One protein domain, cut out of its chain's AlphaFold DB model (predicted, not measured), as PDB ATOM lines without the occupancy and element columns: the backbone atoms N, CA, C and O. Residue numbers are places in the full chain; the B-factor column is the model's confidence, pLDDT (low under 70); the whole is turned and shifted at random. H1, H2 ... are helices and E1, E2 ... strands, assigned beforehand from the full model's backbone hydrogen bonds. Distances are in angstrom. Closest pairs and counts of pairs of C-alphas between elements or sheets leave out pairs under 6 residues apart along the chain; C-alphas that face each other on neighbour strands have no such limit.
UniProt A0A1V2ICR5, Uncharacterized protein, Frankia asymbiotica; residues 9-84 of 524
ATOM      1  N   ALA A   9      31.515  41.953   9.242       80.69
ATOM      2  CA  ALA A   9      32.073  43.274   9.008       80.69
ATOM      3  C   ALA A   9      32.935  43.252   7.728       80.69
ATOM      4  O   ALA A   9      33.789  42.374   7.551       80.69
ATOM      5  N   PRO A  10      32.754  44.210   6.801       89.31
ATOM      6  CA  PRO A  10      33.608  44.318   5.628       89.31
ATOM      7  C   PRO A  10      35.081  44.502   6.013       89.31
ATOM      8  O   PRO A  10      35.402  45.225   6.954       89.31
ATOM      9  N   LEU A  11      35.998  43.941   5.217       89.56
ATOM     10  CA  LEU A  11      37.447  44.034   5.460       89.56
ATOM     11  C   LEU A  11      37.941  45.477   5.660       89.56
ATOM     12  O   LEU A  11      38.871  45.699   6.427       89.56
ATOM     13  N   TRP A  12      37.337  46.459   4.984       92.31
ATOM     14  CA  TRP A  12      37.724  47.864   5.135       92.31
ATOM     15  C   TRP A  12      37.382  48.428   6.523       92.31
ATOM     16  O   TRP A  12      38.086  49.319   6.988       92.31
ATOM     17  N   VAL A  13      36.355  47.900   7.199       90.25
ATOM     18  CA  VAL A  13      35.999  48.270   8.578       90.25
ATOM     19  C   VAL A  13      37.042  47.704   9.541       90.25
ATOM     20  O   VAL A  13      37.550  48.427  10.394       90.25
ATOM     21  N   GLU A  14      37.423  46.437   9.352       88.25
ATOM     22  CA  GLU A  14      38.468  45.782  10.151       88.25
ATOM     23  C   GLU A  14      39.838  46.447   9.961       88.25
ATOM     24  O   GLU A  14      40.479  46.857  10.926       88.25
ATOM     25  N   ALA A  15      40.266  46.649   8.712       89.81
ATOM     26  CA  ALA A  15      41.508  47.358   8.406       89.81
ATOM     27  C   ALA A  15      41.460  48.832   8.851       89.81
ATOM     28  O   ALA A  15      42.478  49.391   9.263       89.81
ATOM     29  N   GLY A  16      40.273  49.448   8.828       91.88
ATOM     30  CA  GLY A  16      40.022  50.798   9.322       91.88
ATOM     31  C   GLY A  16      40.307  50.971  10.817       91.88
ATOM     32  O   GLY A  16      40.587  52.088  11.247       91.88
ATOM     33  N   GLY A  17      40.348  49.889  11.605       88.94
ATOM     34  CA  GLY A  17      40.831  49.924  12.990       88.94
ATOM     35  C   GLY A  17      42.270  50.451  13.116       88.94
ATOM     36  O   GLY A  17      42.594  51.159  14.069       88.94
ATOM     37  N   LEU A  18      43.127  50.220  12.113       92.50
ATOM     38  CA  LEU A  18      44.476  50.798  12.084       92.50
ATOM     39  C   LEU A  18      44.446  52.320  11.884       92.50
ATOM     40  O   LEU A  18      45.267  53.031  12.464       92.50
ATOM     41  N   HIS A  19      43.489  52.837  11.106       95.25
ATOM     42  CA  HIS A  19      43.300  54.282  10.946       95.25
ATOM     43  C   HIS A  19      42.798  54.922  12.238       95.25
ATOM     44  O   HIS A  19      43.251  56.004  12.592       95.25
ATOM     45  N   VAL A  20      41.910  54.238  12.961       94.06
ATOM     46  CA  VAL A  20      41.425  54.664  14.280       94.06
ATOM     47  C   VAL A  20      42.587  54.801  15.266       94.06
ATOM     48  O   VAL A  20      42.726  55.837  15.913       94.06
ATOM     49  N   LEU A  21      43.462  53.791  15.338       92.62
ATOM     50  CA  LEU A  21      44.659  53.824  16.184       92.62
ATOM     51  C   LEU A  21      45.605  54.970  15.792       92.62
ATOM     52  O   LEU A  21      46.061  55.718  16.659       92.62
ATOM     53  N   ALA A  22      45.871  55.135  14.494       95.38
ATOM     54  CA  ALA A  22      46.733  56.200  13.985       95.38
ATOM     55  C   ALA A  22      46.158  57.597  14.270       95.38
ATOM     56  O   ALA A  22      46.882  58.472  14.741       95.38
ATOM     57  N   ALA A  23      44.857  57.793  14.043       94.88
ATOM     58  CA  ALA A  23      44.165  59.045  14.314       94.88
ATOM     59  C   ALA A  23      44.167  59.364  15.816       94.88
ATOM     60  O   ALA A  23      44.504  60.481  16.196       94.88
ATOM     61  N   ALA A  24      43.885  58.389  16.686       92.62
ATOM     62  CA  ALA A  24      43.939  58.591  18.134       92.62
ATOM     63  C   ALA A  24      45.345  58.998  18.612       92.62
ATOM     64  O   ALA A  24      45.490  59.946  19.388       92.62
ATOM     65  N   ALA A  25      46.390  58.335  18.107       91.94
ATOM     66  CA  ALA A  25      47.772  58.702  18.400       91.94
ATOM     67  C   ALA A  25      48.099  60.123  17.909       91.94
ATOM     68  O   ALA A  25      48.648  60.916  18.675       91.94
ATOM     69  N   ALA A  26      47.712  60.464  16.675       91.56
ATOM     70  CA  ALA A  26      47.953  61.772  16.071       91.56
ATOM     71  C   ALA A  26      47.254  62.916  16.828       91.56
ATOM     72  O   ALA A  26      47.881  63.950  17.061       91.56
ATOM     73  N   VAL A  27      46.017  62.707  17.300       90.56
ATOM     74  CA  VAL A  27      45.323  63.655  18.194       90.56
ATOM     75  C   VAL A  27      46.109  63.850  19.491       90.56
ATOM     76  O   VAL A  27      46.338  64.983  19.906       90.56
ATOM     77  N   ARG A  28      46.570  62.767  20.131       86.56
ATOM     78  CA  ARG A  28      47.270  62.856  21.426       86.56
ATOM     79  C   ARG A  28      48.623  63.557  21.361       86.56
ATOM     80  O   ARG A  28      49.029  64.150  22.356       86.56
ATOM     81  N   VAL A  29      49.314  63.485  20.225       88.94
ATOM     82  CA  VAL A  29      50.590  64.190  20.014       88.94
ATOM     83  C   VAL A  29      50.427  65.550  19.322       88.94
ATOM     84  O   VAL A  29      51.427  66.221  19.078       88.94
ATOM     85  N   GLY A  30      49.190  65.975  19.031       88.75
ATOM     86  CA  GLY A  30      48.890  67.286  18.452       88.75
ATOM     87  C   GLY A  30      49.362  67.457  17.006       88.75
ATOM     88  O   GLY A  30      49.786  68.547  16.629       88.75
ATOM     89  N   LEU A  31      49.341  66.389  16.203       92.19
ATOM     90  CA  LEU A  31      49.706  66.466  14.785       92.19
ATOM     91  C   LEU A  31      48.584  67.089  13.953       92.19
ATOM     92  O   LEU A  31      47.405  66.912  14.252       92.19
ATOM     93  N   THR A  32      48.960  67.736  12.851       95.31
ATOM     94  CA  THR A  32      48.019  68.118  11.793       95.31
ATOM     95  C   THR A  32      47.810  66.937  10.850       95.31
ATOM     96  O   THR A  32      48.778  66.449  10.262       95.31
ATOM     97  N   PHE A  33      46.574  66.461  10.702       96.50
ATOM     98  CA  PHE A  33      46.255  65.300   9.865       96.50
ATOM     99  C   PHE A  33      44.785  65.275   9.432       96.50
ATOM    100  O   PHE A  33      43.950  65.991   9.980       96.50
ATOM    101  N   GLU A  34      44.475  64.399   8.478       97.12
ATOM    102  CA  GLU A  34      43.116  64.003   8.110       97.12
ATOM    103  C   GLU A  34      43.114  62.498   7.801       97.12
ATOM    104  O   GLU A  34      43.933  62.027   7.009       97.12
ATOM    105  N   LEU A  35      42.245  61.729   8.458       96.88
ATOM    106  CA  LEU A  35      42.143  60.278   8.306       96.88
ATOM    107  C   LEU A  35      40.681  59.826   8.300       96.88
ATOM    108  O   LEU A  35      39.889  60.206   9.159       96.88
ATOM    109  N   ALA A  36      40.341  58.952   7.356       96.94
ATOM    110  CA  ALA A  36      39.053  58.269   7.329       96.94
ATOM    111  C   ALA A  36      39.032  57.116   8.344       96.94
ATOM    112  O   ALA A  36      39.939  56.281   8.338       96.94
ATOM    113  N   VAL A  37      37.986  57.042   9.166       95.94
ATOM    114  CA  VAL A  37      37.772  56.001  10.182       95.94
ATOM    115  C   VAL A  37      36.401  55.333  10.001       95.94
ATOM    116  O   VAL A  37      35.451  55.987   9.561       95.94
ATOM    117  N   PRO A  38      36.265  54.033  10.314       94.19
ATOM    118  CA  PRO A  38      34.999  53.328  10.205       94.19
ATOM    119  C   PRO A  38      34.004  53.748  11.293       94.19
ATOM    120  O   PRO A  38      34.344  53.870  12.469       94.19
ATOM    121  N   ILE A  39      32.747  53.883  10.885       91.44
ATOM    122  CA  ILE A  39      31.567  53.925  11.742       91.44
ATOM    123  C   ILE A  39      30.997  52.504  11.794       91.44
ATOM    124  O   ILE A  39      30.696  51.918  10.752       91.44
ATOM    125  N   ARG A  40      30.825  51.962  13.002       89.56
ATOM    126  CA  ARG A  40      30.198  50.658  13.263       89.56
ATOM    127  C   ARG A  40      28.842  50.872  13.924       89.56
ATOM    128  O   ARG A  40      28.793  51.270  15.085       89.56
ATOM    129  N   HIS A  41      27.754  50.651  13.190       86.75
ATOM    130  CA  HIS A  41      26.373  50.861  13.649       86.75
ATOM    131  C   HIS A  41      26.193  52.223  14.341       86.75
ATOM    132  O   HIS A  41      25.788  52.316  15.500       86.75
ATOM    133  N   GLY A  42      26.603  53.289  13.649       88.38
ATOM    134  CA  GLY A  42      26.563  54.655  14.176       88.38
ATOM    135  C   GLY A  42      27.570  54.966  15.276       88.38
ATOM    136  O   GLY A  42      27.511  56.049  15.841       88.38
ATOM    137  N   THR A  43      28.501  54.070  15.599       89.94
ATOM    138  CA  THR A  43      29.492  54.303  16.655       89.94
ATOM    139  C   THR A  43      30.890  54.439  16.072       89.94
ATOM    140  O   THR A  43      31.330  53.595  15.291       89.94
ATOM    141  N   VAL A  44      31.611  55.480  16.491       92.56
ATOM    142  CA  VAL A  44      33.063  55.576  16.313       92.56
ATOM    143  C   VAL A  44      33.704  55.481  17.688       92.56
ATOM    144  O   VAL A  44      33.412  56.294  18.564       92.56
ATOM    145  N   VAL A  45      34.561  54.481  17.876       91.56
ATOM    146  CA  VAL A  45      35.387  54.332  19.078       91.56
ATOM    147  C   VAL A  45      36.810  54.713  18.722       91.56
ATOM    148  O   VAL A  45      37.346  54.240  17.726       91.56
ATOM    149  N   MET A  46      37.409  55.569  19.537       91.38
ATOM    150  CA  MET A  46      38.778  56.047  19.405       91.38
ATOM    151  C   MET A  46      39.540  55.651  20.676       91.38
ATOM    152  O   MET A  46      39.274  56.220  21.741       91.38
ATOM    153  N   PRO A  47      40.483  54.694  20.602       87.19
ATOM    154  CA  PRO A  47      41.236  54.211  21.750       87.19
ATOM    155  C   PRO A  47      41.838  55.365  22.542       87.19
ATOM    156  O   PRO A  47      42.379  56.309  21.965       87.19
ATOM    157  N   THR A  48      41.732  55.304  23.870       84.44
ATOM    158  CA  THR A  48      42.169  56.346  24.826       84.44
ATOM    159  C   THR A  48      41.458  57.704  24.741       84.44
ATOM    160  O   THR A  48      41.637  58.515  25.645       84.44
ATOM    161  N   LEU A  49      40.646  57.963  23.711       88.56
ATOM    162  CA  LEU A  49      39.916  59.224  23.538       88.56
ATOM    163  C   LEU A  49      38.428  59.082  23.859       88.56
ATOM    164  O   LEU A  49      37.835  60.039  24.346       88.56
ATOM    165  N   GLY A  50      37.832  57.910  23.634       90.25
ATOM    166  CA  GLY A  50      36.437  57.625  23.970       90.25
ATOM    167  C   GLY A  50      35.619  57.158  22.776       90.25
ATOM    168  O   GLY A  50      36.161  56.658  21.793       90.25
ATOM    169  N   LEU A  51      34.306  57.329  22.858       91.12
ATOM    170  CA  LEU A  51      33.375  57.032  21.780       91.12
ATOM    171  C   LEU A  51      32.468  58.212  21.470       91.12
ATOM    172  O   LEU A  51      32.210  59.074  22.309       91.12
ATOM    173  N   VAL A  52      31.913  58.193  20.266       91.31
ATOM    174  CA  VAL A  52      30.820  59.070  19.860       91.31
ATOM    175  C   VAL A  52      29.788  58.269  19.075       91.31
ATOM    176  O   VAL A  52      30.131  57.369  18.302       91.31
ATOM    177  N   ARG A  53      28.510  58.597  19.287       90.19
ATOM    178  CA  ARG A  53      27.394  58.068  18.496       90.19
ATOM    179  C   ARG A  53      26.963  59.103  17.464       90.19
ATOM    180  O   ARG A  53      26.599  60.219  17.824       90.19
ATOM    181  N   LEU A  54      26.992  58.726  16.197       88.31
ATOM    182  CA  LEU A  54      26.551  59.513  15.054       88.31
ATOM    183  C   LEU A  54      25.228  58.964  14.501       88.31
ATOM    184  O   LEU A  54      24.954  57.767  14.631       88.31
ATOM    185  N   PRO A  55      24.414  59.801  13.833       84.75
ATOM    186  CA  PRO A  55      23.369  59.308  12.942       84.75
ATOM    187  C   PRO A  55      23.978  58.365  11.905       84.75
ATOM    188  O   PRO A  55      25.063  58.638  11.401       84.75
ATOM    189  N   TYR A  56      23.287  57.280  11.571       83.25
ATOM    190  CA  TYR A  56      23.754  56.334  10.560       83.25
ATOM    191  C   TYR A  56      22.592  55.801   9.732       83.25
ATOM    192  O   TYR A  56      21.452  55.760  10.203       83.25
ATOM    193  N   ARG A  57      22.871  55.429   8.480       85.69
ATOM    194  CA  ARG A  57      21.878  54.831   7.570       85.69
ATOM    195  C   ARG A  57      22.199  53.380   7.274       85.69
ATOM    196  O   ARG A  57      21.292  52.558   7.216       85.69
ATOM    197  N   GLU A  58      23.484  53.089   7.134       87.44
ATOM    198  CA  GLU A  58      24.000  51.746   6.914       87.44
ATOM    199  C   GLU A  58      24.766  51.245   8.146       87.44
ATOM    200  O   GLU A  58      25.353  52.047   8.877       87.44
ATOM    201  N   PRO A  59      24.825  49.922   8.382       86.25
ATOM    202  CA  PRO A  59      25.621  49.342   9.467       86.25
ATOM    203  C   PRO A  59      27.094  49.779   9.460       86.25
ATOM    204  O   PRO A  59      27.706  49.883  10.521       86.25
ATOM    205  N   TRP A  60      27.648  50.061   8.276       91.00
ATOM    206  CA  TRP A  60      29.053  50.404   8.066       91.00
ATOM    207  C   TRP A  60      29.168  51.687   7.241       91.00
ATOM    208  O   TRP A  60      28.815  51.705   6.064       91.00
ATOM    209  N   GLU A  61      29.696  52.750   7.839       92.88
ATOM    210  CA  GLU A  61      29.880  54.056   7.188       92.88
ATOM    211  C   GLU A  61      31.278  54.623   7.495       92.88
ATOM    212  O   GLU A  61      32.067  54.007   8.209       92.88
ATOM    213  N   VAL A  62      31.622  55.782   6.935       94.94
ATOM    214  CA  VAL A  62      32.932  56.423   7.132       94.94
ATOM    215  C   VAL A  62      32.743  57.783   7.794       94.94
ATOM    216  O   VAL A  62      31.933  58.591   7.340       94.94
ATOM    217  N   ALA A  63      33.525  58.042   8.837       95.19
ATOM    218  CA  ALA A  63      33.755  59.376   9.380       95.19
ATOM    219  C   ALA A  63      35.172  59.837   9.016       95.19
ATOM    220  O   ALA A  63      36.049  59.026   8.720       95.19
ATOM    221  N   VAL A  64      35.411  61.142   9.056       96.69
ATOM    222  CA  VAL A  64      36.741  61.733   8.898       96.69
ATOM    223  C   VAL A  64      37.148  62.350  10.224       96.69
ATOM    224  O   VAL A  64      36.406  63.153  10.785       96.69
ATOM    225  N   VAL A  65      38.321  61.973  10.722       95.69
ATOM    226  CA  VAL A  65      38.976  62.646  11.843       95.69
ATOM    227  C   VAL A  65      40.046  63.555  11.272       95.69
ATOM    228  O   VAL A  65      40.937  63.087  10.563       95.69
ATOM    229  N   SER A  66      39.973  64.839  11.584       95.44
ATOM    230  CA  SER A  66      40.986  65.819  11.212       95.44
ATOM    231  C   SER A  66      41.476  66.567  12.439       95.44
ATOM    232  O   SER A  66      40.767  66.683  13.437       95.44
ATOM    233  N   ALA A  67      42.708  67.058  12.384       93.44
ATOM    234  CA  ALA A  67      43.233  67.977  13.379       93.44
ATOM    235  C   ALA A  67      44.099  69.038  12.709       93.44
ATOM    236  O   ALA A  67      44.872  68.722  11.803       93.44
ATOM    237  N   VAL A  68      43.970  70.287  13.153       91.56
ATOM    238  CA  VAL A  68      44.790  71.429  12.722       91.56
ATOM    239  C   VAL A  68      45.119  72.257  13.958       91.56
ATOM    240  O   VAL A  68      44.234  72.511  14.769       91.56
ATOM    241  N   ASP A  69      46.386  72.637  14.133       85.75
ATOM    242  CA  ASP A  69      46.858  73.441  15.274       85.75
ATOM    243  C   ASP A  69      46.450  72.873  16.654       85.75
ATOM    244  O   ASP A  69      46.219  73.605  17.614       85.75
ATOM    245  N   GLY A  70      46.364  71.541  16.760       79.94
ATOM    246  CA  GLY A  70      45.967  70.830  17.980       79.94
ATOM    247  C   GLY A  70      44.454  70.732  18.219       79.94
ATOM    248  O   GLY A  70      44.041  70.074  19.172       79.94
ATOM    249  N   GLU A  71      43.620  71.321  17.359       87.88
ATOM    250  CA  GLU A  71      42.164  71.175  17.411       87.88
ATOM    251  C   GLU A  71      41.702  70.002  16.547       87.88
ATOM    252  O   GLU A  71      41.707  70.086  15.319       87.88
ATOM    253  N   ALA A  72      41.281  68.910  17.188       90.69
ATOM    254  CA  ALA A  72      40.735  67.742  16.505       90.69
ATOM    255  C   ALA A  72      39.211  67.837  16.318       90.69
ATOM    256  O   ALA A  72      38.496  68.353  17.179       90.69
ATOM    257  N   ARG A  73      38.702  67.301  15.207       92.75
ATOM    258  CA  ARG A  73      37.273  67.185  14.885       92.75
ATOM    259  C   ARG A  73      36.995  65.842  14.224       92.75
ATOM    260  O   ARG A  73      37.830  65.311  13.496       92.75
ATOM    261  N   LEU A  74      35.818  65.299  14.494       93.69
ATOM    262  CA  LEU A  74      35.269  64.124  13.840       93.69
ATOM    263  C   LEU A  74      34.011  64.540  13.087       93.69
ATOM    264  O   LEU A  74      33.039  64.988  13.698       93.69
ATOM    265  N   SER A  75      34.030  64.366  11.769       91.88
ATOM    266  CA  SER A  75      32.954  64.777  10.870       91.88
ATOM    267  C   SER A  75      32.397  63.548  10.151       91.88
ATOM    268  O   SER A  75      33.131  62.783   9.526       91.88
ATOM    269  N   GLY A  76      31.087  63.331  10.246       87.94
ATOM    270  CA  GLY A  76      30.420  62.155   9.687       87.94
ATOM    271  C   GLY A  76      28.903  62.298   9.730       87.94
ATOM    272  O   GLY A  76      28.351  62.886  10.660       87.94
ATOM    273  N   CYS A  77      28.220  61.799   8.699       83.25
ATOM    274  CA  CYS A  77      26.752  61.767   8.622       83.25
ATOM    275  C   CYS A  77      26.067  63.130   8.856       83.25
ATOM    276  O   CYS A  77      25.003  63.216   9.469       83.25
ATOM    277  N   GLY A  78      26.686  64.213   8.368       81.31
ATOM    278  CA  GLY A  78      26.179  65.585   8.512       81.31
ATOM    279  C   GLY A  78      26.340  66.185   9.913       81.31
ATOM    280  O   GLY A  78      25.806  67.260  10.167       81.31
ATOM    281  N   SER A  79      27.061  65.510  10.809       83.88
ATOM    282  CA  SER A  79      27.415  65.997  12.142       83.88
ATOM    283  C   SER A  79      28.922  66.224  12.257       83.88
ATOM    284  O   SER A  79      29.712  65.566  11.579       83.88
ATOM    285  N   GLU A  80      29.314  67.136  13.143       85.81
ATOM    286  CA  GLU A  80      30.706  67.374  13.519       85.81
ATOM    287  C   GLU A  80      30.807  67.454  15.045       85.81
ATOM    288  O   GLU A  80      30.027  68.160  15.686       85.81
ATOM    289  N   VAL A  81      31.744  66.706  15.628       88.19
ATOM    290  CA  VAL A  81      31.955  66.615  17.079       88.19
ATOM    291  C   VAL A  81      33.450  66.689  17.372       88.19
ATOM    292  O   VAL A  81      34.252  66.066  16.681       88.19
ATOM    293  N   ALA A  82      33.844  67.440  18.399       84.88
ATOM    294  CA  ALA A  82      35.231  67.484  18.858       84.88
ATOM    295  C   ALA A  82      35.467  66.438  19.969       84.88
ATOM    296  O   ALA A  82      34.620  66.317  20.861       84.88
ATOM    297  N   PRO A  83      36.593  65.699  19.956       78.56
ATOM    298  CA  PRO A  83      37.004  64.897  21.098       78.56
ATOM    299  C   PRO A  83      37.387  65.802  22.284       78.56
ATOM    300  O   PRO A  83      37.751  66.967  22.092       78.56
ATOM    301  N   PRO A  84      37.332  65.288  23.524       71.06
ATOM    302  CA  PRO A  84      37.774  66.019  24.700       71.06
ATOM    303  C   PRO A  84      39.280  66.326  24.617       71.06
ATOM    304  O   PRO A  84      40.027  65.595  23.954       71.06
TER     305      PRO A  84
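What this domain is: This is residues 9 to 84 of the 524 residues of an uncharacterized protein of Frankia asymbiotica (UniProt A0A1V2ICR5). A strongly twisted wall of four strands, E1, E4, E5 and E6, has the long helix H1 running along one face, while the small hairpin of E2 and E3 folds over that same face beside the helix, so that the sheet's other face is bare of named elements. The printed part has 76 residues, with one named helix and six named strands in the order H1 E1 E2 E3 E4 E5 E6. The larger sheet runs E1 - E4 - E5 - E6 and the smaller E2 - E3, both antiparallel throughout; the class is mixed, helices and strands. The whole is compact, with a radius of gyration of the C-alphas of 11.4 A and spans of 33 by 24 by 18 A.

Where its parts are: Begin in the larger sheet with its longest strand, E4, residues 60 to 68: find C-alpha 60 at (29.053, 50.404, 8.066), from where it runs 26.7 A to C-alpha 68 at (44.790, 71.429, 12.722). Its neighbours are E1, residues 33 to 40, 22.0 A long, and E5, residues 71 to 76, 16.7 A long. Beyond E5 comes E6, residues 79 to 81. Now find C-alpha 11 at (37.447, 44.034, 5.460), where H1 begins; it holds residues 11 to 28, measures 26.6 A, and has a kink of 27 degrees near residue 18. The smaller sheet is E2, residues 43 to 46, and E3, residues 50 to 53.

How they stand to each other: Look first at the edge strand E1 beside the inner strand E4, where N 35 and O 65 are 2.8 A apart, within hydrogen-bond range. E4, E5 and E6 form a meander, each strand the antiparallel neighbour of the one before; N 66 and O 73 are 2.9 A apart, and N 74 and O 81 2.8 A. H1 is on this sheet at a height of 8.0 A, over E4 and only just over E1, with 3 of its C-alphas falling on E1. It runs along the strands, at 21 degrees to E4 on the local plane. The closest C-alphas of H1 and E1 are those of Val 13 and Pro 38, 5.4 A apart; of H1 and E2, those of Ala 24 and Met 46, 5.9 A. In the hairpin of E2 and E3, N 46 and O 50 are 2.8 A apart. E3 is apart from H1. Within H1, 12 of 14 O i to N i+4 pairs are within hydrogen-bond range.

The domain as a whole: The C-alphas farthest apart are those of Ala 9 and Asp 69, 34.2 A. The printed part has no cut. The link from E3 to E4, 6 residues, is short; the other links are tight. The mean pLDDT of the printed part is 90.0, and no printed residue is under 70.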